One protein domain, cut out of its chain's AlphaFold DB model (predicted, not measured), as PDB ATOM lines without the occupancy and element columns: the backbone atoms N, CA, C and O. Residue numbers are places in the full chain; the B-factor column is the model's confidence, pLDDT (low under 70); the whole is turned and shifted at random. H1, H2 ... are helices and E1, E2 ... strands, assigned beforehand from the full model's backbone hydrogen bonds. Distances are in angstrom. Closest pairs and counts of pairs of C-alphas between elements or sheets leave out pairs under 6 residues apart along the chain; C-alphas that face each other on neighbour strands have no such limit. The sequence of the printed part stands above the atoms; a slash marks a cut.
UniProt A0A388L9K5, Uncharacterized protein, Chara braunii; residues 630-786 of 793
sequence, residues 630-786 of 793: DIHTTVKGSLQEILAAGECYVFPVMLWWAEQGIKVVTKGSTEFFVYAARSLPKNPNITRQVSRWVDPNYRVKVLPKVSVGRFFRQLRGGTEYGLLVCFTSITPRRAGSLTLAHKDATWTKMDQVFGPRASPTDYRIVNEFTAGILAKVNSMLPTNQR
ATOM      1  N   ASP A 630       4.068 -41.759 113.971       49.81
ATOM      2  CA  ASP A 630       3.436 -40.791 113.072       49.81
ATOM      3  C   ASP A 630       2.109 -40.291 113.679       49.81
ATOM      4  O   ASP A 630       1.013 -40.723 113.319       49.81
ATOM      5  N   ILE A 631       2.204 -39.384 114.658       49.69
ATOM      6  CA  ILE A 631       1.057 -38.702 115.262       49.69
ATOM      7  C   ILE A 631       0.573 -37.646 114.270       49.69
ATOM      8  O   ILE A 631       0.937 -36.468 114.344       49.69
ATOM      9  N   HIS A 632      -0.272 -38.059 113.332       47.66
ATOM     10  CA  HIS A 632      -0.974 -37.129 112.466       47.66
ATOM     11  C   HIS A 632      -2.003 -36.346 113.304       47.66
ATOM     12  O   HIS A 632      -3.049 -36.854 113.710       47.66
ATOM     13  N   THR A 633      -1.704 -35.075 113.593       46.97
ATOM     14  CA  THR A 633      -2.628 -34.139 114.263       46.97
ATOM     15  C   THR A 633      -3.647 -33.568 113.272       46.97
ATOM     16  O   THR A 633      -3.792 -32.353 113.118       46.97
ATOM     17  N   THR A 634      -4.330 -34.456 112.557       42.38
ATOM     18  CA  THR A 634      -5.329 -34.166 111.523       42.38
ATOM     19  C   THR A 634      -6.665 -33.760 112.146       42.38
ATOM     20  O   THR A 634      -7.660 -34.477 112.087       42.38
ATOM     21  N   VAL A 635      -6.718 -32.555 112.729       48.25
ATOM     22  CA  VAL A 635      -7.978 -31.943 113.193       48.25
ATOM     23  C   VAL A 635      -8.785 -31.407 112.004       48.25
ATOM     24  O   VAL A 635      -8.901 -30.193 111.809       48.25
ATOM     25  N   LYS A 636      -9.317 -32.339 111.208       50.84
ATOM     26  CA  LYS A 636     -10.598 -32.261 110.492       50.84
ATOM     27  C   LYS A 636     -10.886 -33.605 109.825       50.84
ATOM     28  O   LYS A 636     -10.129 -34.037 108.967       50.84
ATOM     29  N   GLY A 637     -12.006 -34.197 110.215       39.94
ATOM     30  CA  GLY A 637     -12.649 -35.317 109.544       39.94
ATOM     31  C   GLY A 637     -14.017 -35.545 110.176       39.94
ATOM     32  O   GLY A 637     -14.184 -35.384 111.388       39.94
ATOM     33  N   SER A 638     -15.018 -35.861 109.362       55.03
ATOM     34  CA  SER A 638     -16.300 -36.382 109.838       55.03
ATOM     35  C   SER A 638     -16.092 -37.702 110.594       55.03
ATOM     36  O   SER A 638     -15.059 -38.358 110.440       55.03
ATOM     37  N   LEU A 639     -17.086 -38.159 111.375       57.59
ATOM     38  CA  LEU A 639     -16.976 -39.499 111.968       57.59
ATOM     39  C   LEU A 639     -16.784 -40.557 110.866       57.59
ATOM     40  O   LEU A 639     -16.025 -41.492 111.056       57.59
ATOM     41  N   GLN A 640     -17.400 -40.379 109.696       58.97
ATOM     42  CA  GLN A 640     -17.282 -41.300 108.567       58.97
ATOM     43  C   GLN A 640     -15.835 -41.451 108.058       58.97
ATOM     44  O   GLN A 640     -15.436 -42.561 107.719       58.97
ATOM     45  N   GLU A 641     -15.029 -40.384 108.081       61.00
ATOM     46  CA  GLU A 641     -13.583 -40.450 107.803       61.00
ATOM     47  C   GLU A 641     -12.823 -41.179 108.925       61.00
ATOM     48  O   GLU A 641     -11.979 -42.028 108.643       61.00
ATOM     49  N   ILE A 642     -13.193 -40.936 110.188       59.94
ATOM     50  CA  ILE A 642     -12.666 -41.652 111.365       59.94
ATOM     51  C   ILE A 642     -12.939 -43.169 111.282       59.94
ATOM     52  O   ILE A 642     -12.045 -43.963 111.573       59.94
ATOM     53  N   LEU A 643     -14.136 -43.590 110.840       62.56
ATOM     54  CA  LEU A 643     -14.466 -45.013 110.638       62.56
ATOM     55  C   LEU A 643     -13.699 -45.630 109.453       62.56
ATOM     56  O   LEU A 643     -13.513 -46.845 109.409       62.56
ATOM     57  N   ALA A 644     -13.316 -44.816 108.464       61.06
ATOM     58  CA  ALA A 644     -12.692 -45.270 107.222       61.06
ATOM     59  C   ALA A 644     -11.166 -45.415 107.322       61.06
ATOM     60  O   ALA A 644     -10.596 -46.245 106.617       61.06
ATOM     61  N   ALA A 645     -10.504 -44.639 108.185       62.78
ATOM     62  CA  ALA A 645      -9.045 -44.652 108.314       62.78
ATOM     63  C   ALA A 645      -8.484 -45.929 108.969       62.78
ATOM     64  O   ALA A 645      -7.347 -46.308 108.699       62.78
ATOM     65  N   GLY A 646      -9.258 -46.602 109.832       68.62
ATOM     66  CA  GLY A 646      -8.770 -47.767 110.582       68.62
ATOM     67  C   GLY A 646      -7.766 -47.430 111.694       68.62
ATOM     68  O   GLY A 646      -7.016 -48.303 112.118       68.62
ATOM     69  N   GLU A 647      -7.718 -46.171 112.141       77.44
ATOM     70  CA  GLU A 647      -6.784 -45.683 113.166       77.44
ATOM     71  C   GLU A 647      -7.438 -45.593 114.563       77.44
ATOM     72  O   GLU A 647      -8.660 -45.654 114.724       77.44
ATOM     73  N   CYS A 648      -6.620 -45.434 115.607       79.44
ATOM     74  CA  CYS A 648      -7.084 -45.109 116.954       79.44
ATOM     75  C   CYS A 648      -7.141 -43.585 117.133       79.44
ATOM     76  O   CYS A 648      -6.110 -42.924 117.255       79.44
ATOM     77  N   TYR A 649      -8.347 -43.023 117.169       81.94
ATOM     78  CA  TYR A 649      -8.575 -41.601 117.410       81.94
ATOM     79  C   TYR A 649      -8.755 -41.311 118.895       81.94
ATOM     80  O   TYR A 649      -9.523 -41.966 119.605       81.94
ATOM     81  N   VAL A 650      -8.048 -40.288 119.360       83.25
ATOM     82  CA  VAL A 650      -7.864 -40.002 120.780       83.25
ATOM     83  C   VAL A 650      -8.360 -38.596 121.082       83.25
ATOM     84  O   VAL A 650      -7.906 -37.623 120.482       83.25
ATOM     85  N   PHE A 651      -9.279 -38.509 122.038       86.75
ATOM     86  CA  PHE A 651      -9.993 -37.309 122.464       86.75
ATOM     87  C   PHE A 651      -9.596 -36.980 123.915       86.75
ATOM     88  O   PHE A 651     -10.314 -37.345 124.853       86.75
ATOM     89  N   PRO A 652      -8.424 -36.357 124.143       87.50
ATOM     90  CA  PRO A 652      -7.988 -35.953 125.473       87.50
ATOM     91  C   PRO A 652      -8.737 -34.697 125.954       87.50
ATOM     92  O   PRO A 652      -8.420 -33.567 125.581       87.50
ATOM     93  N   VAL A 653      -9.713 -34.890 126.836       87.75
ATOM     94  CA  VAL A 653     -10.383 -33.817 127.570       87.75
ATOM     95  C   VAL A 653      -9.420 -33.265 128.622       87.75
ATOM     96  O   VAL A 653      -8.968 -33.967 129.531       87.75
ATOM     97  N   MET A 654      -9.072 -31.993 128.471       90.38
ATOM     98  CA  MET A 654      -8.018 -31.308 129.220       90.38
ATOM     99  C   MET A 654      -8.617 -30.431 130.320       90.38
ATOM    100  O   MET A 654      -9.005 -29.297 130.053       90.38
ATOM    101  N   LEU A 655      -8.712 -30.959 131.544       89.19
ATOM    102  CA  LEU A 655      -9.352 -30.309 132.692       89.19
ATOM    103  C   LEU A 655      -8.353 -29.521 133.550       89.19
ATOM    104  O   LEU A 655      -7.343 -30.068 133.998       89.19
ATOM    105  N   TRP A 656      -8.687 -28.274 133.879       89.00
ATOM    106  CA  TRP A 656      -8.008 -27.479 134.904       89.00
ATOM    107  C   TRP A 656      -9.004 -26.964 135.952       89.00
ATOM    108  O   TRP A 656     -10.060 -26.436 135.614       89.00
ATOM    109  N   TRP A 657      -8.645 -27.085 137.232       84.81
ATOM    110  CA  TRP A 657      -9.421 -26.561 138.357       84.81
ATOM    111  C   TRP A 657      -8.952 -25.147 138.705       84.81
ATOM    112  O   TRP A 657      -7.854 -24.968 139.236       84.81
ATOM    113  N   ALA A 658      -9.796 -24.155 138.422       79.19
ATOM    114  CA  ALA A 658      -9.633 -22.779 138.869       79.19
ATOM    115  C   ALA A 658     -10.476 -22.507 140.126       79.19
ATOM    116  O   ALA A 658     -11.450 -23.204 140.405       79.19
ATOM    117  N   GLU A 659     -10.182 -21.406 140.817       77.62
ATOM    118  CA  GLU A 659     -11.044 -20.830 141.868       77.62
ATOM    119  C   GLU A 659     -12.472 -20.545 141.364       77.62
ATOM    120  O   GLU A 659     -13.438 -20.591 142.117       77.62
ATOM    121  N   GLN A 660     -12.604 -20.284 140.060       79.19
ATOM    122  CA  GLN A 660     -13.852 -19.973 139.355       79.19
ATOM    123  C   GLN A 660     -14.547 -21.228 138.778       79.19
ATOM    124  O   GLN A 660     -15.385 -21.102 137.884       79.19
ATOM    125  N   GLY A 661     -14.173 -22.429 139.235       81.56
ATOM    126  CA  GLY A 661     -14.666 -23.714 138.729       81.56
ATOM    127  C   GLY A 661     -13.735 -24.380 137.706       81.56
ATOM    128  O   GLY A 661     -12.595 -23.959 137.496       81.56
ATOM    129  N   ILE A 662     -14.210 -25.451 137.066       84.94
ATOM    130  CA  ILE A 662     -13.422 -26.199 136.076       84.94
ATOM    131  C   ILE A 662     -13.415 -25.458 134.731       84.94
ATOM    132  O   ILE A 662     -14.446 -24.987 134.244       84.94
ATOM    133  N   LYS A 663     -12.237 -25.395 134.107       88.31
ATOM    134  CA  LYS A 663     -12.045 -24.999 132.707       88.31
ATOM    135  C   LYS A 663     -11.539 -26.181 131.893       88.31
ATOM    136  O   LYS A 663     -10.883 -27.078 132.422       88.31
ATOM    137  N   VAL A 664     -11.836 -26.153 130.602       89.12
ATOM    138  CA  VAL A 664     -11.485 -27.193 129.641       89.12
ATOM    139  C   VAL A 664     -10.746 -26.555 128.468       89.12
ATOM    140  O   VAL A 664     -11.130 -25.474 128.018       89.12
ATOM    141  N   VAL A 665      -9.681 -27.190 127.974       89.62
ATOM    142  CA  VAL A 665      -8.995 -26.708 126.763       89.62
ATOM    143  C   VAL A 665      -9.787 -27.121 125.524       89.62
ATOM    144  O   VAL A 665      -9.893 -28.311 125.220       89.62
ATOM    145  N   THR A 666     -10.304 -26.137 124.792       88.00
ATOM    146  CA  THR A 666     -11.018 -26.324 123.518       88.00
ATOM    147  C   THR A 666     -10.265 -25.668 122.369       88.00
ATOM    148  O   THR A 666      -9.551 -24.682 122.558       88.00
ATOM    149  N   LYS A 667     -10.430 -26.201 121.157       84.06
ATOM    150  CA  LYS A 667     -10.063 -25.516 119.920       84.06
ATOM    151  C   LYS A 667     -11.174 -24.513 119.601       84.06
ATOM    152  O   LYS A 667     -12.344 -24.882 119.485       84.06
ATOM    153  N   GLY A 668     -10.836 -23.225 119.560       81.00
ATOM    154  CA  GLY A 668     -11.858 -22.182 119.670       81.00
ATOM    155  C   GLY A 668     -12.691 -22.364 120.949       81.00
ATOM    156  O   GLY A 668     -12.142 -22.718 121.993       81.00
ATOM    157  N   SER A 669     -14.006 -22.148 120.871       74.19
ATOM    158  CA  SER A 669     -14.925 -22.168 122.022       74.19
ATOM    159  C   SER A 669     -15.618 -23.508 122.307       74.19
ATOM    160  O   SER A 669     -16.193 -23.657 123.379       74.19
ATOM    161  N   THR A 670     -15.643 -24.458 121.365       72.06
ATOM    162  CA  THR A 670     -16.507 -25.659 121.470       72.06
ATOM    163  C   THR A 670     -15.925 -26.946 120.884       72.06
ATOM    164  O   THR A 670     -16.417 -28.023 121.211       72.06
ATOM    165  N   GLU A 671     -14.885 -26.884 120.044       79.62
ATOM    166  CA  GLU A 671     -14.275 -28.092 119.477       79.62
ATOM    167  C   GLU A 671     -13.274 -28.712 120.463       79.62
ATOM    168  O   GLU A 671     -12.542 -28.010 121.164       79.62
ATOM    169  N   PHE A 672     -13.200 -30.042 120.500       82.88
ATOM    170  CA  PHE A 672     -12.171 -30.754 121.257       82.88
ATOM    171  C   PHE A 672     -10.922 -30.999 120.418       82.88
ATOM    172  O   PHE A 672     -10.981 -31.126 119.196       82.88
ATOM    173  N   PHE A 673      -9.782 -31.109 121.095       84.50
ATOM    174  CA  PHE A 673      -8.568 -31.598 120.461       84.50
ATOM    175  C   PHE A 673      -8.664 -33.102 120.209       84.50
ATOM    176  O   PHE A 673      -9.093 -33.863 121.075       84.50
ATOM    177  N   VAL A 674      -8.235 -33.509 119.016       85.12
ATOM    178  CA  VAL A 674      -8.223 -34.898 118.552       85.12
ATOM    179  C   VAL A 674      -6.868 -35.176 117.911       85.12
ATOM    180  O   VAL A 674      -6.308 -34.302 117.245       85.12
ATOM    181  N   TYR A 675      -6.336 -36.380 118.093       85.31
ATOM    182  CA  TYR A 675      -5.216 -36.878 117.295       85.31
ATOM    183  C   TYR A 675      -5.441 -38.337 116.897       85.31
ATOM    184  O   TYR A 675      -6.105 -39.078 117.624       85.31
ATOM    185  N   ALA A 676      -4.893 -38.737 115.751       84.31
ATOM    186  CA  ALA A 676      -4.866 -40.129 115.323       84.31
ATOM    187  C   ALA A 676      -3.577 -40.819 115.797       84.31
ATOM    188  O   ALA A 676      -2.519 -40.192 115.920       84.31
ATOM    189  N   ALA A 677      -3.670 -42.117 116.067       82.69
ATOM    190  CA  ALA A 677      -2.555 -42.991 116.390       82.69
ATOM    191  C   ALA A 677      -2.760 -44.358 115.722       82.69
ATOM    192  O   ALA A 677      -3.847 -44.929 115.778       82.69
ATOM    193  N   ARG A 678      -1.697 -44.932 115.148       78.88
ATOM    194  CA  ARG A 678      -1.741 -46.257 114.489       78.88
ATOM    195  C   ARG A 678      -1.940 -47.439 115.452       78.88
ATOM    196  O   ARG A 678      -2.051 -48.579 115.015       78.88
ATOM    197  N   SER A 679      -1.951 -47.191 116.760       76.56
ATOM    198  CA  SER A 679      -2.174 -48.181 117.817       76.56
ATOM    199  C   SER A 679      -2.721 -47.504 119.079       76.56
ATOM    200  O   SER A 679      -2.661 -46.278 119.204       76.56
ATOM    201  N   LEU A 680      -3.261 -48.286 120.023       78.44
ATOM    202  CA  LEU A 680      -3.759 -47.769 121.304       78.44
ATOM    203  C   LEU A 680      -2.623 -47.058 122.074       78.44
ATOM    204  O   LEU A 680      -1.660 -47.717 122.479       78.44
ATOM    205  N   PRO A 681      -2.708 -45.740 122.339       81.25
ATOM    206  CA  PRO A 681      -1.653 -45.037 123.053       81.25
ATOM    207  C   PRO A 681      -1.631 -45.405 124.541       81.25
ATOM    208  O   PRO A 681      -2.639 -45.336 125.245       81.25
ATOM    209  N   LYS A 682      -0.436 -45.695 125.063       85.56
ATOM    210  CA  LYS A 682      -0.195 -45.801 126.510       85.56
ATOM    211  C   LYS A 682      -0.440 -44.438 127.189       85.56
ATOM    212  O   LYS A 682      -0.219 -43.392 126.577       85.56
ATOM    213  N   ASN A 683      -0.768 -44.421 128.486       85.75
ATOM    214  CA  ASN A 683      -0.937 -43.176 129.264       85.75
ATOM    215  C   ASN A 683       0.221 -42.151 129.123       85.75
ATOM    216  O   ASN A 683      -0.071 -40.954 129.019       85.75
ATOM    217  N   PRO A 684       1.513 -42.547 129.053       87.31
ATOM    218  CA  PRO A 684       2.609 -41.618 128.766       87.31
ATOM    219  C   PRO A 684       2.525 -40.945 127.391       87.31
ATOM    220  O   PRO A 684       2.962 -39.810 127.253       87.31
ATOM    221  N   ASN A 685       1.936 -41.587 126.379       88.44
ATOM    222  CA  ASN A 685       1.826 -41.036 125.024       88.44
ATOM    223  C   ASN A 685       0.775 -39.923 124.976       88.44
ATOM    224  O   ASN A 685       1.051 -38.840 124.468       88.44
ATOM    225  N   ILE A 686      -0.376 -40.151 125.616       88.44
ATOM    226  CA  ILE A 686      -1.417 -39.132 125.829       88.44
ATOM    227  C   ILE A 686      -0.841 -37.963 126.641       88.44
ATOM    228  O   ILE A 686      -1.009 -36.802 126.275       88.44
ATOM    229  N   THR A 687      -0.091 -38.266 127.708       90.12
ATOM    230  CA  THR A 687       0.556 -37.255 128.562       90.12
ATOM    231  C   THR A 687       1.579 -36.423 127.780       90.12
ATOM    232  O   THR A 687       1.542 -35.195 127.867       90.12
ATOM    233  N   ARG A 688       2.451 -37.059 126.980       89.94
ATOM    234  CA  ARG A 688       3.427 -36.388 126.102       89.94
ATOM    235  C   ARG A 688       2.727 -35.499 125.070       89.94
ATOM    236  O   ARG A 688       3.120 -34.349 124.913       89.94
ATOM    237  N   GLN A 689       1.669 -35.987 124.419       89.25
ATOM    238  CA  GLN A 689       0.958 -35.229 123.386       89.25
ATOM    239  C   GLN A 689       0.195 -34.022 123.955       89.25
ATOM    240  O   GLN A 689       0.321 -32.920 123.429       89.25
ATOM    241  N   VAL A 690      -0.515 -34.183 125.074       90.31
ATOM    242  CA  VAL A 690      -1.181 -33.062 125.761       90.31
ATOM    243  C   VAL A 690      -0.159 -32.039 126.276       90.31
ATOM    244  O   VAL A 690      -0.387 -30.838 126.147       90.31
ATOM    245  N   SER A 691       1.016 -32.480 126.742       89.88
ATOM    246  CA  SER A 691       2.125 -31.595 127.161       89.88
ATOM    247  C   SER A 691       2.838 -30.863 126.006       89.88
ATOM    248  O   SER A 691       3.804 -30.146 126.255       89.88
ATOM    249  N   ARG A 692       2.399 -31.044 124.750       89.25
ATOM    250  CA  ARG A 692       2.804 -30.222 123.589       89.25
ATOM    251  C   ARG A 692       1.783 -29.130 123.251       89.25
ATOM    252  O   ARG A 692       2.121 -28.178 122.553       89.25
ATOM    253  N   TRP A 693       0.534 -29.275 123.695       88.31
ATOM    254  CA  TRP A 693      -0.543 -28.301 123.462       88.31
ATOM    255  C   TRP A 693      -0.745 -27.375 124.660       88.31
ATOM    256  O   TRP A 693      -0.954 -26.171 124.504       88.31
ATOM    257  N   VAL A 694      -0.637 -27.949 125.855       85.56
ATOM    258  CA  VAL A 694      -0.442 -27.247 127.120       85.56
ATOM    259  C   VAL A 694       1.046 -26.897 127.240       85.56
ATOM    260  O   VAL A 694       1.901 -27.627 126.745       85.56
ATOM    261  N   ASP A 695       1.366 -25.771 127.870       85.56
ATOM    262  CA  ASP A 695       2.743 -25.293 128.052       85.56
ATOM    263  C   ASP A 695       3.598 -26.272 128.913       85.56
ATOM    264  O   ASP A 695       3.072 -26.884 129.852       85.56
ATOM    265  N   PRO A 696       4.920 -26.409 128.679       85.38
ATOM    266  CA  PRO A 696       5.819 -27.180 129.549       85.38
ATOM    267  C   PRO A 696       5.787 -26.791 131.042       85.38
ATOM    268  O   PRO A 696       6.156 -27.593 131.905       85.38
ATOM    269  N   ASN A 697       5.311 -25.585 131.375       87.19
ATOM    270  CA  ASN A 697       5.092 -25.112 132.742       87.19
ATOM    271  C   ASN A 697       3.978 -25.850 133.510       87.19
ATOM    272  O   ASN A 697       3.763 -25.539 134.681       87.19
ATOM    273  N   TYR A 698       3.300 -26.847 132.935       89.06
ATOM    274  CA  TYR A 698       2.292 -27.652 133.634       89.06
ATOM    275  C   TYR A 698       2.740 -29.105 133.880       89.06
ATOM    276  O   TYR A 698       3.673 -29.638 133.274       89.06
ATOM    277  N   ARG A 699       2.074 -29.757 134.835       90.38
ATOM    278  CA  ARG A 699       2.046 -31.206 135.028       90.38
ATOM    279  C   ARG A 699       0.714 -31.710 134.483       90.38
ATOM    280  O   ARG A 699      -0.346 -31.345 134.999       90.38
ATOM    281  N   VAL A 700       0.792 -32.540 133.453       92.38
ATOM    282  CA  VAL A 700      -0.341 -33.272 132.882       92.38
ATOM    283  C   VAL A 700      -0.389 -34.655 133.529       92.38
ATOM    284  O   VAL A 700       0.648 -35.297 133.692       92.38
ATOM    285  N   LYS A 701      -1.583 -35.129 133.892       90.69
ATOM    286  CA  LYS A 701      -1.807 -36.486 134.403       90.69
ATOM    287  C   LYS A 701      -3.097 -37.058 133.817       90.69
ATOM    288  O   LYS A 701      -4.159 -36.468 133.985       90.69
ATOM    289  N   VAL A 702      -3.025 -38.222 133.169       88.75
ATOM    290  CA  VAL A 702      -4.229 -38.966 132.751       88.75
ATOM    291  C   VAL A 702      -5.016 -39.416 133.987       88.75
ATOM    292  O   VAL A 702      -4.435 -39.837 134.991       88.75
ATOM    293  N   LEU A 703      -6.342 -39.334 133.907       84.50
ATOM    294  CA  LEU A 703      -7.304 -39.784 134.909       84.50
ATOM    295  C   LEU A 703      -7.948 -41.100 134.423       84.50
ATOM    296  O   LEU A 703      -9.044 -41.071 133.859       84.50
ATOM    297  N   PRO A 704      -7.287 -42.266 134.593       73.56
ATOM    298  CA  PRO A 704      -7.744 -43.523 133.991       73.56
ATOM    299  C   PRO A 704      -9.120 -43.965 134.501       73.56
ATOM    300  O   PRO A 704      -9.924 -44.417 133.702       73.56
ATOM    301  N   LYS A 705      -9.432 -43.738 135.789       71.00
ATOM    302  CA  LYS A 705     -10.731 -44.078 136.411       71.00
ATOM    303  C   LYS A 705     -11.963 -43.529 135.675       71.00
ATOM    304  O   LYS A 705     -13.041 -44.078 135.834       71.00
ATOM    305  N   VAL A 706     -11.801 -42.429 134.941       66.56
ATOM    306  CA  VAL A 706     -12.875 -41.713 134.235       66.56
ATOM    307  C   VAL A 706     -12.582 -41.559 132.736       66.56
ATOM    308  O   VAL A 706     -13.256 -40.818 132.034       66.56
ATOM    309  N   SER A 707     -11.550 -42.242 132.236       74.50
ATOM    310  CA  SER A 707     -11.253 -42.339 130.805       74.50
ATOM    311  C   SER A 707     -11.883 -43.619 130.262       74.50
ATOM    312  O   SER A 707     -11.817 -44.650 130.923       74.50
ATOM    313  N   VAL A 708     -12.455 -43.593 129.057       74.12
ATOM    314  CA  VAL A 708     -13.048 -44.786 128.434       74.12
ATOM    315  C   VAL A 708     -12.642 -44.868 126.970       74.12
ATOM    316  O   VAL A 708     -12.820 -43.929 126.194       74.12
ATOM    317  N   GLY A 709     -12.117 -46.031 126.589       70.06
ATOM    318  CA  GLY A 709     -11.951 -46.422 125.195       70.06
ATOM    319  C   GLY A 709     -13.071 -47.354 124.750       70.06
ATOM    320  O   GLY A 709     -13.564 -48.162 125.536       70.06
ATOM    321  N   ARG A 710     -13.442 -47.272 123.474       69.06
ATOM    322  CA  ARG A 710     -14.171 -48.325 122.766       69.06
ATOM    323  C   ARG A 710     -13.458 -48.630 121.457       69.06
ATOM    324  O   ARG A 710     -13.025 -47.721 120.755       69.06
ATOM    325  N   PHE A 711     -13.356 -49.912 121.139       64.44
ATOM    326  CA  PHE A 711     -12.911 -50.381 119.836       64.44
ATOM    327  C   PHE A 711     -14.121 -50.792 119.017       64.44
ATOM    328  O   PHE A 711     -15.095 -51.322 119.555       64.44
ATOM    329  N   PHE A 712     -14.041 -50.559 117.716       66.44
ATOM    330  CA  PHE A 712     -15.077 -50.914 116.767       66.44
ATOM    331  C   PHE A 712     -14.427 -51.685 115.618       66.44
ATOM    332  O   PHE A 712     -13.423 -51.267 115.038       66.44
ATOM    333  N   ARG A 713     -14.986 -52.856 115.311       59.56
ATOM    334  CA  ARG A 713     -14.434 -53.795 114.334       59.56
ATOM    335  C   ARG A 713     -15.240 -53.721 113.046       59.56
ATOM    336  O   ARG A 713     -16.452 -53.943 113.061       59.56
ATOM    337  N   GLN A 714     -14.587 -53.439 111.920       59.31
ATOM    338  CA  GLN A 714     -15.270 -53.413 110.631       59.31
ATOM    339  C   GLN A 714     -15.647 -54.850 110.215       59.31
ATOM    340  O   GLN A 714     -14.787 -55.693 109.966       59.31
ATOM    341  N   LEU A 715     -16.953 -55.136 110.157       52.66
ATOM    342  CA  LEU A 715     -17.552 -56.486 110.211       52.66
ATOM    343  C   LEU A 715     -17.258 -57.470 109.048       52.66
ATOM    344  O   LEU A 715     -17.908 -58.508 108.954       52.66
ATOM    345  N   ARG A 716     -16.297 -57.186 108.163       55.34
ATOM    346  CA  ARG A 716     -15.849 -58.094 107.087       55.34
ATOM    347  C   ARG A 716     -14.333 -58.017 106.864       55.34
ATOM    348  O   ARG A 716     -13.885 -57.614 105.798       55.34
ATOM    349  N   GLY A 717     -13.554 -58.389 107.881       57.84
ATOM    350  CA  GLY A 717     -12.089 -58.486 107.780       57.84
ATOM    351  C   GLY A 717     -11.362 -57.153 107.565       57.84
ATOM    352  O   GLY A 717     -10.220 -57.156 107.114       57.84
ATOM    353  N   GLY A 718     -12.021 -56.029 107.854       62.12
ATOM    354  CA  GLY A 718     -11.414 -54.701 107.787       62.12
ATOM    355  C   GLY A 718     -10.658 -54.341 109.065       62.12
ATOM    356  O   GLY A 718     -10.737 -55.044 110.074       62.12
ATOM    357  N   THR A 719      -9.940 -53.222 109.023       63.91
ATOM    358  CA  THR A 719      -9.180 -52.691 110.160       63.91
ATOM    359  C   THR A 719     -10.074 -52.363 111.361       63.91
ATOM    360  O   THR A 719     -11.226 -51.938 111.235       63.91
ATOM    361  N   GLU A 720      -9.527 -52.577 112.557       66.50
ATOM    362  CA  GLU A 720     -10.146 -52.187 113.823       66.50
ATOM    363  C   GLU A 720      -9.812 -50.725 114.114       66.50
ATOM    364  O   GLU A 720      -8.642 -50.371 114.232       66.50
ATOM    365  N   TYR A 721     -10.835 -49.880 114.245       72.81
ATOM    366  CA  TYR A 721     -10.662 -48.476 114.601       72.81
ATOM    367  C   TYR A 721     -10.997 -48.265 116.082       72.81
ATOM    368  O   TYR A 721     -11.961 -48.810 116.629       72.81
ATOM    369  N   GLY A 722     -10.158 -47.485 116.758       74.12
ATOM    370  CA  GLY A 722     -10.298 -47.196 118.182       74.12
ATOM    371  C   GLY A 722     -10.832 -45.789 118.404       74.12
ATOM    372  O   GLY A 722     -10.365 -44.851 117.765       74.12
ATOM    373  N   LEU A 723     -11.747 -45.616 119.353       79.44
ATOM    374  CA  LEU A 723     -12.108 -44.308 119.885       79.44
ATOM    375  C   LEU A 723     -11.782 -44.254 121.377       79.44
ATOM    376  O   LEU A 723     -12.383 -44.972 122.177       79.44
ATOM    377  N   LEU A 724     -10.857 -43.378 121.757       82.56
ATOM    378  CA  LEU A 724     -10.384 -43.249 123.130       82.56
ATOM    379  C   LEU A 724     -10.684 -41.856 123.692       82.56
ATOM    380  O   LEU A 724     -10.027 -40.884 123.328       82.56
ATOM    381  N   VAL A 725     -11.647 -41.762 124.612       83.62
ATOM    382  CA  VAL A 725     -11.930 -40.535 125.370       83.62
ATOM    383  C   VAL A 725     -11.114 -40.574 126.657       83.62
ATOM    384  O   VAL A 725     -11.367 -41.387 127.546       83.62
ATOM    385  N   CYS A 726     -10.117 -39.697 126.765       85.75
ATOM    386  CA  CYS A 726      -9.233 -39.644 127.925       85.75
ATOM    387  C   CYS A 726      -9.400 -38.343 128.684       85.75
ATOM    388  O   CYS A 726      -9.286 -37.270 128.111       85.75
ATOM    389  N   PHE A 727      -9.567 -38.421 129.996       86.94
ATOM    390  CA  PHE A 727      -9.523 -37.235 130.840       86.94
ATOM    391  C   PHE A 727      -8.103 -37.002 131.332       86.94
ATOM    392  O   PHE A 727      -7.407 -37.928 131.749       86.94
ATOM    393  N   THR A 728      -7.663 -35.752 131.289       90.19
ATOM    394  CA  THR A 728      -6.342 -35.331 131.753       90.19
ATOM    395  C   THR A 728      -6.498 -34.168 132.718       90.19
ATOM    396  O   THR A 728      -7.112 -33.160 132.378       90.19
ATOM    397  N   SER A 729      -5.963 -34.303 133.931       90.81
ATOM    398  CA  SER A 729      -5.836 -33.177 134.847       90.81
ATOM    399  C   SER A 729      -4.569 -32.393 134.536       90.81
ATOM    400  O   SER A 729      -3.473 -32.946 134.404       90.81
ATOM    401  N   ILE A 730      -4.736 -31.082 134.429       91.25
ATOM    402  CA  ILE A 730      -3.679 -30.105 134.216       91.25
ATOM    403  C   ILE A 730      -3.489 -29.344 135.525       91.25
ATOM    404  O   ILE A 730      -4.436 -28.800 136.093       91.25
ATOM    405  N   THR A 731      -2.251 -29.307 136.015       89.50
ATOM    406  CA  THR A 731      -1.869 -28.555 137.219       89.50
ATOM    407  C   THR A 731      -0.597 -27.754 136.943       89.50
ATOM    408  O   THR A 731       0.342 -28.308 136.376       89.50
ATOM    409  N   PRO A 732      -0.521 -26.457 137.278       88.12
ATOM    410  CA  PRO A 732       0.673 -25.662 136.999       88.12
ATOM    411  C   PRO A 732       1.865 -26.112 137.868       88.12
ATOM    412  O   PRO A 732       1.702 -26.436 139.044       88.12
ATOM    413  N   ARG A 733       3.083 -26.137 137.306       87.19
ATOM    414  CA  ARG A 733       4.336 -26.459 138.034       87.19
ATOM    415  C   ARG A 733       4.799 -25.318 138.941       87.19
ATOM    416  O   ARG A 733       5.576 -25.562 139.862       87.19
ATOM    417  N   ARG A 734       4.386 -24.089 138.633       83.88
ATOM    418  CA  ARG A 734       4.720 -22.831 139.314       83.88
ATOM    419  C   ARG A 734       3.478 -21.943 139.300       83.88
ATOM    420  O   ARG A 734       2.714 -22.010 138.343       83.88
ATOM    421  N   ALA A 735       3.286 -21.102 140.313       75.44
ATOM    422  CA  ALA A 735       2.261 -20.062 140.250       75.44
ATOM    423  C   ALA A 735       2.567 -19.111 139.077       75.44
ATOM    424  O   ALA A 735       3.701 -18.651 138.935       75.44
ATOM    425  N   GLY A 736       1.579 -18.853 138.220       69.50
ATOM    426  CA  GLY A 736       1.754 -18.090 136.986       69.50
ATOM    427  C   GLY A 736       0.451 -17.949 136.200       69.50
ATOM    428  O   GLY A 736      -0.550 -18.594 136.514       69.50
ATOM    429  N   SER A 737       0.465 -17.089 135.182       69.75
ATOM    430  CA  SER A 737      -0.647 -16.934 134.241       69.75
ATOM    431  C   SER A 737      -0.784 -18.164 133.342       69.75
ATOM    432  O   SER A 737       0.197 -18.838 133.025       69.75
ATOM    433  N   LEU A 738      -2.013 -18.468 132.917       74.62
ATOM    434  CA  LEU A 738      -2.271 -19.670 132.133       74.62
ATOM    435  C   LEU A 738      -1.998 -19.475 130.643       74.62
ATOM    436  O   LEU A 738      -2.881 -19.096 129.873       74.62
ATOM    437  N   THR A 739      -0.776 -19.804 130.237       82.50
ATOM    438  CA  THR A 739      -0.406 -19.989 128.833       82.50
ATOM    439  C   THR A 739      -0.944 -21.314 128.281       82.50
ATOM    440  O   THR A 739      -1.161 -22.284 129.016       82.50
ATOM    441  N   LEU A 740      -1.150 -21.349 126.965       87.88
ATOM    442  CA  LEU A 740      -1.340 -22.547 126.146       87.88
ATOM    443  C   LEU A 740      -0.338 -22.460 124.990       87.88
ATOM    444  O   LEU A 740      -0.097 -21.369 124.472       87.88
ATOM    445  N   ALA A 741       0.265 -23.583 124.606       86.94
ATOM    446  CA  ALA A 741       1.279 -23.623 123.552       86.94
ATOM    447  C   ALA A 741       0.658 -23.739 122.147       86.94
ATOM    448  O   ALA A 741       1.212 -23.236 121.169       86.94
ATOM    449  N   HIS A 742      -0.508 -24.384 122.032       85.75
ATOM    450  CA  HIS A 742      -1.219 -24.515 120.762       85.75
ATOM    451  C   HIS A 742      -2.019 -23.244 120.426       85.75
ATOM    452  O   HIS A 742      -2.888 -22.836 121.189       85.75
ATOM    453  N   LYS A 743      -1.778 -22.656 119.245       85.25
ATOM    454  CA  LYS A 743      -2.324 -21.344 118.827       85.25
ATOM    455  C   LYS A 743      -3.852 -21.241 118.890       85.25
ATOM    456  O   LYS A 743      -4.371 -20.228 119.341       85.25
ATOM    457  N   ASP A 744      -4.556 -22.289 118.465       84.88
ATOM    458  CA  ASP A 744      -6.028 -22.310 118.423       84.88
ATOM    459  C   ASP A 744      -6.674 -22.713 119.766       84.88
ATOM    460  O   ASP A 744      -7.900 -22.821 119.850       84.88
ATOM    461  N   ALA A 745      -5.871 -23.032 120.789       87.19
ATOM    462  CA  ALA A 745      -6.365 -23.552 122.058       87.19
ATOM    463  C   ALA A 745      -6.797 -22.416 122.991       87.19
ATOM    464  O   ALA A 745      -6.059 -21.452 123.195       87.19
ATOM    465  N   THR A 746      -7.970 -22.550 123.611       89.69
ATOM    466  CA  THR A 746      -8.477 -21.585 124.593       89.69
ATOM    467  C   THR A 746      -8.973 -22.281 125.861       89.69
ATOM    468  O   THR A 746      -9.361 -23.449 125.839       89.69
ATOM    469  N   TRP A 747      -8.933 -21.562 126.987       88.94
ATOM    470  CA  TRP A 747      -9.470 -22.017 128.272       88.94
ATOM    471  C   TRP A 747     -10.951 -21.650 128.402       88.94
ATOM    472  O   TRP A 747     -11.299 -20.648 129.034       88.94
ATOM    473  N   THR A 748     -11.820 -22.476 127.828       88.19
ATOM    474  CA  THR A 748     -13.277 -22.320 127.936       88.19
ATOM    475  C   THR A 748     -13.766 -22.863 129.283       88.19
ATOM    476  O   THR A 748     -13.186 -23.798 129.839       88.19
ATOM    477  N   LYS A 749     -14.813 -22.274 129.873       87.00
ATOM    478  CA  LYS A 749     -15.390 -22.812 131.115       87.00
ATOM    479  C   LYS A 749     -16.181 -24.105 130.855       87.00
ATOM    480  O   LYS A 749     -16.770 -24.268 129.790       87.00
ATOM    481  N   MET A 750     -16.250 -25.001 131.838       82.56
ATOM    482  CA  MET A 750     -16.951 -26.287 131.695       82.56
ATOM    483  C   MET A 750     -18.467 -26.142 131.423       82.56
ATOM    484  O   MET A 750     -19.014 -26.886 130.610       82.56
ATOM    485  N   ASP A 751     -19.121 -25.133 132.008       80.31
ATOM    486  CA  ASP A 751     -20.531 -24.770 131.771       80.31
ATOM    487  C   ASP A 751     -20.794 -24.213 130.359       80.31
ATOM    488  O   ASP A 751     -21.896 -24.341 129.830       80.31
ATOM    489  N   GLN A 752     -19.786 -23.627 129.712       82.62
ATOM    490  CA  GLN A 752     -19.893 -23.114 128.343       82.62
ATOM    491  C   GLN A 752     -19.782 -24.224 127.288       82.62
ATOM    492  O   GLN A 752     -20.396 -24.110 126.230       82.62
ATOM    493  N   VAL A 753     -19.032 -25.299 127.568       76.31
ATOM    494  CA  VAL A 753     -18.874 -26.435 126.637       76.31
ATOM    495  C   VAL A 753     -19.987 -27.475 126.806       76.31
ATOM    496  O   VAL A 753     -20.416 -28.077 125.823       76.31
ATOM    497  N   PHE A 754     -20.476 -27.684 128.034       72.81
ATOM    498  CA  PHE A 754     -21.461 -28.730 128.360       72.81
ATOM    499  C   PHE A 754     -22.844 -28.191 128.778       72.81
ATOM    500  O   PHE A 754     -23.755 -28.966 129.065       72.81
ATOM    501  N   GLY A 755     -23.024 -26.869 128.777       76.88
ATOM    502  CA  GLY A 755     -24.262 -26.192 129.160       76.88
ATOM    503  C   GLY A 755     -24.363 -25.896 130.667       76.88
ATOM    504  O   GLY A 755     -23.658 -26.494 131.479       76.88
ATOM    505  N   PRO A 756     -25.282 -25.005 131.084       72.00
ATOM    506  CA  PRO A 756     -25.343 -24.475 132.453       72.00
ATOM    507  C   PRO A 756     -25.762 -25.494 133.526       72.00
ATOM    508  O   PRO A 756     -25.719 -25.182 134.712       72.00
ATOM    509  N   ARG A 757     -26.162 -26.713 133.137       64.31
ATOM    510  CA  ARG A 757     -26.369 -27.837 134.068       64.31
ATOM    511  C   ARG A 757     -25.059 -28.538 134.454       64.31
ATOM    512  O   ARG A 757     -25.064 -29.339 135.383       64.31
ATOM    513  N   ALA A 758     -23.947 -28.238 133.781       64.56
ATOM    514  CA  ALA A 758     -22.650 -28.848 134.045       64.56
ATOM    515  C   ALA A 758     -21.943 -28.221 135.265       64.56
ATOM    516  O   ALA A 758     -20.987 -27.454 135.149       64.56
ATOM    517  N   SER A 759     -22.441 -28.567 136.452       61.66
ATOM    518  CA  SER A 759     -21.851 -28.274 137.763       61.66
ATOM    519  C   SER A 759     -20.379 -28.731 137.861       61.66
ATOM    520  O   SER A 759     -20.096 -29.919 137.718       61.66
ATOM    521  N   PRO A 760     -19.417 -27.841 138.187       55.62
ATOM    522  CA  PRO A 760     -18.011 -28.218 138.394       55.62
ATOM    523  C   PRO A 760     -17.757 -29.226 139.528       55.62
ATOM    524  O   PRO A 760     -16.637 -29.717 139.667       55.62
ATOM    525  N   THR A 761     -18.762 -29.503 140.359       57.69
ATOM    526  CA  THR A 761     -18.705 -30.478 141.460       57.69
ATOM    527  C   THR A 761     -18.929 -31.912 140.976       57.69
ATOM    528  O   THR A 761     -18.456 -32.859 141.605       57.69
ATOM    529  N   ASP A 762     -19.643 -32.088 139.864       54.31
ATOM    530  CA  ASP A 762     -20.196 -33.378 139.472       54.31
ATOM    531  C   ASP A 762     -19.280 -34.131 138.503       54.31
ATOM    532  O   ASP A 762     -19.412 -34.061 137.281       54.31
ATOM    533  N   TYR A 763     -18.409 -34.980 139.055       54.19
ATOM    534  CA  TYR A 763     -17.754 -36.051 138.287       54.19
ATOM    535  C   TYR A 763     -18.765 -37.003 137.616       54.19
ATOM    536  O   TYR A 763     -18.421 -37.664 136.636       54.19
ATOM    537  N   ARG A 764     -20.035 -37.015 138.056       57.91
ATOM    538  CA  ARG A 764     -21.136 -37.644 137.311       57.91
ATOM    539  C   ARG A 764     -21.253 -37.094 135.883       57.91
ATOM    540  O   ARG A 764     -21.386 -37.900 134.973       57.91
ATOM    541  N   ILE A 765     -21.038 -35.793 135.646       55.47
ATOM    542  CA  ILE A 765     -21.006 -35.214 134.286       55.47
ATOM    543  C   ILE A 765     -19.856 -35.788 133.465       55.47
ATOM    544  O   ILE A 765     -20.020 -36.007 132.276       55.47
ATOM    545  N   VAL A 766     -18.690 -36.050 134.061       56.56
ATOM    546  CA  VAL A 766     -17.564 -36.670 133.340       56.56
ATOM    547  C   VAL A 766     -17.953 -38.068 132.841       56.56
ATOM    548  O   VAL A 766     -17.671 -38.415 131.691       56.56
ATOM    549  N   ASN A 767     -18.684 -38.834 133.652       57.47
ATOM    550  CA  ASN A 767     -19.187 -40.158 133.285       57.47
ATOM    551  C   ASN A 767     -20.354 -40.074 132.275       57.47
ATOM    552  O   ASN A 767     -20.319 -40.751 131.249       57.47
ATOM    553  N   GLU A 768     -21.336 -39.196 132.500       59.94
ATOM    554  CA  GLU A 768     -22.473 -38.929 131.602       59.94
ATOM    555  C   GLU A 768     -22.033 -38.371 130.243       59.94
ATOM    556  O   GLU A 768     -22.570 -38.763 129.213       59.94
ATOM    557  N   PHE A 769     -21.026 -37.499 130.208       58.31
ATOM    558  CA  PHE A 769     -20.420 -36.977 128.983       58.31
ATOM    559  C   PHE A 769     -19.659 -38.064 128.231       58.31
ATOM    560  O   PHE A 769     -19.731 -38.129 127.006       58.31
ATOM    561  N   THR A 770     -18.961 -38.947 128.945       62.09
ATOM    562  CA  THR A 770     -18.287 -40.089 128.324       62.09
ATOM    563  C   THR A 770     -19.313 -41.052 127.729       62.09
ATOM    564  O   THR A 770     -19.208 -41.413 126.558       62.09
ATOM    565  N   ALA A 771     -20.374 -41.378 128.472       62.72
ATOM    566  CA  ALA A 771     -21.521 -42.116 127.951       62.72
ATOM    567  C   ALA A 771     -22.193 -41.380 126.774       62.72
ATOM    568  O   ALA A 771     -22.550 -42.018 125.791       62.72
ATOM    569  N   GLY A 772     -22.295 -40.050 126.823       61.12
ATOM    570  CA  GLY A 772     -22.899 -39.190 125.805       61.12
ATOM    571  C   GLY A 772     -22.100 -39.105 124.502       61.12
ATOM    572  O   GLY A 772     -22.687 -39.244 123.429       61.12
ATOM    573  N   ILE A 773     -20.768 -38.965 124.563       59.62
ATOM    574  CA  ILE A 773     -19.890 -39.140 123.393       59.62
ATOM    575  C   ILE A 773     -20.099 -40.539 122.834       59.62
ATOM    576  O   ILE A 773     -20.377 -40.682 121.647       59.62
ATOM    577  N   LEU A 774     -19.975 -41.570 123.672       65.69
ATOM    578  CA  LEU A 774     -20.002 -42.951 123.207       65.69
ATOM    579  C   LEU A 774     -21.375 -43.337 122.641       65.69
ATOM    580  O   LEU A 774     -21.421 -44.091 121.676       65.69
ATOM    581  N   ALA A 775     -22.474 -42.778 123.152       64.25
ATOM    582  CA  ALA A 775     -23.824 -42.926 122.609       64.25
ATOM    583  C   ALA A 775     -24.018 -42.140 121.304       64.25
ATOM    584  O   ALA A 775     -24.568 -42.684 120.346       64.25
ATOM    585  N   LYS A 776     -23.518 -40.898 121.212       60.62
ATOM    586  CA  LYS A 776     -23.561 -40.106 119.972       60.62
ATOM    587  C   LYS A 776     -22.755 -40.781 118.863       60.62
ATOM    588  O   LYS A 776     -23.261 -40.934 117.755       60.62
ATOM    589  N   VAL A 777     -21.547 -41.249 119.170       61.75
ATOM    590  CA  VAL A 777     -20.711 -42.059 118.274       61.75
ATOM    591  C   VAL A 777     -21.471 -43.306 117.850       61.75
ATOM    592  O   VAL A 777     -21.645 -43.512 116.658       61.75
ATOM    593  N   ASN A 778     -22.018 -44.067 118.803       63.41
ATOM    594  CA  ASN A 778     -22.800 -45.270 118.522       63.41
ATOM    595  C   ASN A 778     -24.003 -44.996 117.600       63.41
ATOM    596  O   ASN A 778     -24.255 -45.761 116.680       63.41
ATOM    597  N   SER A 779     -24.716 -43.879 117.779       61.34
ATOM    598  CA  SER A 779     -25.826 -43.494 116.895       61.34
ATOM    599  C   SER A 779     -25.371 -43.146 115.468       61.34
ATOM    600  O   SER A 779     -26.112 -43.377 114.513       61.34
ATOM    601  N   MET A 780     -24.139 -42.651 115.307       55.81
ATOM    602  CA  MET A 780     -23.527 -42.339 114.011       55.81
ATOM    603  C   MET A 780     -22.857 -43.555 113.342       55.81
ATOM    604  O   MET A 780     -22.466 -43.457 112.180       55.81
ATOM    605  N   LEU A 781     -22.746 -44.706 114.021       60.56
ATOM    606  CA  LEU A 781     -22.286 -45.949 113.395       60.56
ATOM    607  C   LEU A 781     -23.376 -46.570 112.498       60.56
ATOM    608  O   LEU A 781     -24.570 -46.458 112.817       60.56
ATOM    609  N   PRO A 782     -22.985 -47.291 111.423       64.38
ATOM    610  CA  PRO A 782     -23.880 -48.179 110.681       64.38
ATOM    611  C   PRO A 782     -24.604 -49.143 111.625       64.38
ATOM    612  O   PRO A 782     -23.988 -49.641 112.565       64.38
ATOM    613  N   THR A 783     -25.888 -49.430 111.382       66.44
ATOM    614  CA  THR A 783     -26.758 -50.159 112.330       66.44
ATOM    615  C   THR A 783     -26.134 -51.457 112.846       66.44
ATOM    616  O   THR A 783     -26.092 -51.674 114.051       66.44
ATOM    617  N   ASN A 784     -25.546 -52.259 111.955       62.56
ATOM    618  CA  ASN A 784     -24.885 -53.526 112.281       62.56
ATOM    619  C   ASN A 784     -23.597 -53.395 113.120       62.56
ATOM    620  O   ASN A 784     -23.125 -54.399 113.638       62.56
ATOM    621  N   GLN A 785     -23.015 -52.198 113.239       58.72
ATOM    622  CA  GLN A 785     -21.845 -51.901 114.080       58.72
ATOM    623  C   GLN A 785     -22.226 -51.191 115.392       58.72
ATOM    624  O   GLN A 785     -21.346 -50.881 116.195       58.72
ATOM    625  N   ARG A 786     -23.518 -50.922 115.634       67.25
ATOM    626  CA  ARG A 786     -23.970 -50.276 116.872       67.25
ATOM    627  C   ARG A 786     -23.923 -51.253 118.043       67.25
ATOM    628  O   ARG A 786     -24.530 -52.317 118.011       67.25
TER     629      ARG A 786
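This is residues 630 to 786 of the 793 residues of an uncharacterized protein of Chara braunii (UniProt A0A388L9K5). A strongly twisted sheet, with the long strands E1 and E6 side by side in its middle and shorter strands beside them, curls round helix H2, while the long helix H4 runs along the opposite face. H3 is on the same face as H4, and H1 packs near the first residues of E6. The printed part has 157 residues with four named helices and seven named strands, in the order H1 E1 E2 E3 H2 E4 E5 E6 E7 H3 H4. The branched sheet is mixed, E1 and E6 being parallel and its other neighbour pairs antiparallel; the class is mixed, helices and strands. The whole is compact, with a radius of gyration of the C-alphas of 15.8 A and spans of 53 by 36 by 27 A.

H1, residues 639 to 645, is on the sheet at a height of 8.8 A, over E6, residues 720 to 732; the closest C-alphas, of Leu 643 and Tyr 721, are 6.5 A apart. E1, residues 648 to 658, is parallel to E6 at 20 degrees, with N 651 and O 724 at 2.8 A. On the other side of E1 lie E2, residues 661 to 667, and E3, residues 675 to 677. E1 and E2 form a hairpin, N 656 and O 663 at 2.9 A; N 650 and O 675 of E1 and E3 are 2.9 A apart. The sheet curls round H2, residues 683 to 693, whose Thr 687 comes closest to Val 700 of E4, residues 698 to 702, at 5.9 A between C-alphas. E4 and E5, residues 708 to 713, lie on one side of E6, E1 on the other. N 701 and O 729 of E4 and E6 are 2.9 A apart; in the hairpin E5 and E6, N 710 and O 723 are 2.8 A apart. E7, residues 745 to 749, is antiparallel to E2, N 664 and O 748 at 2.8 A. H3, residues 750 to 754, stands 5.2 A over the sheet, over none of the strands. H4, residues 763 to 780, has a height of 10.0 A and runs along the strands, at 26 degrees to E6 on the local plane; the closest C-alphas, of Val 725 and Thr 770, are 7.0 A apart. H2 and H4 are apart. Every O i to N i+4 pair is within hydrogen-bond range in H1, H3 and H4, and 6 of 7 in H2.

H1 begins at C-alpha 639, (-16.976, -39.499, 111.968). E1 measures 31.4 A, E2 19.4 A, H2 16.0 A, E5 16.8 A and E6 36.8 A from first to last C-alpha. H4 measures 25.7 A and ends at C-alpha 780, (-23.527, -42.339, 114.011).

The C-alphas of Arg 716 and Ala 735, the two farthest apart, are 53.6 A apart. The printed part has no cut, and its one long link is E6 to E7, residues 733 to 744. The mean pLDDT of the printed part is 74.3; 61 residues are under 70, among them residues 630 to 646, 710 to 720 and 757 to 786.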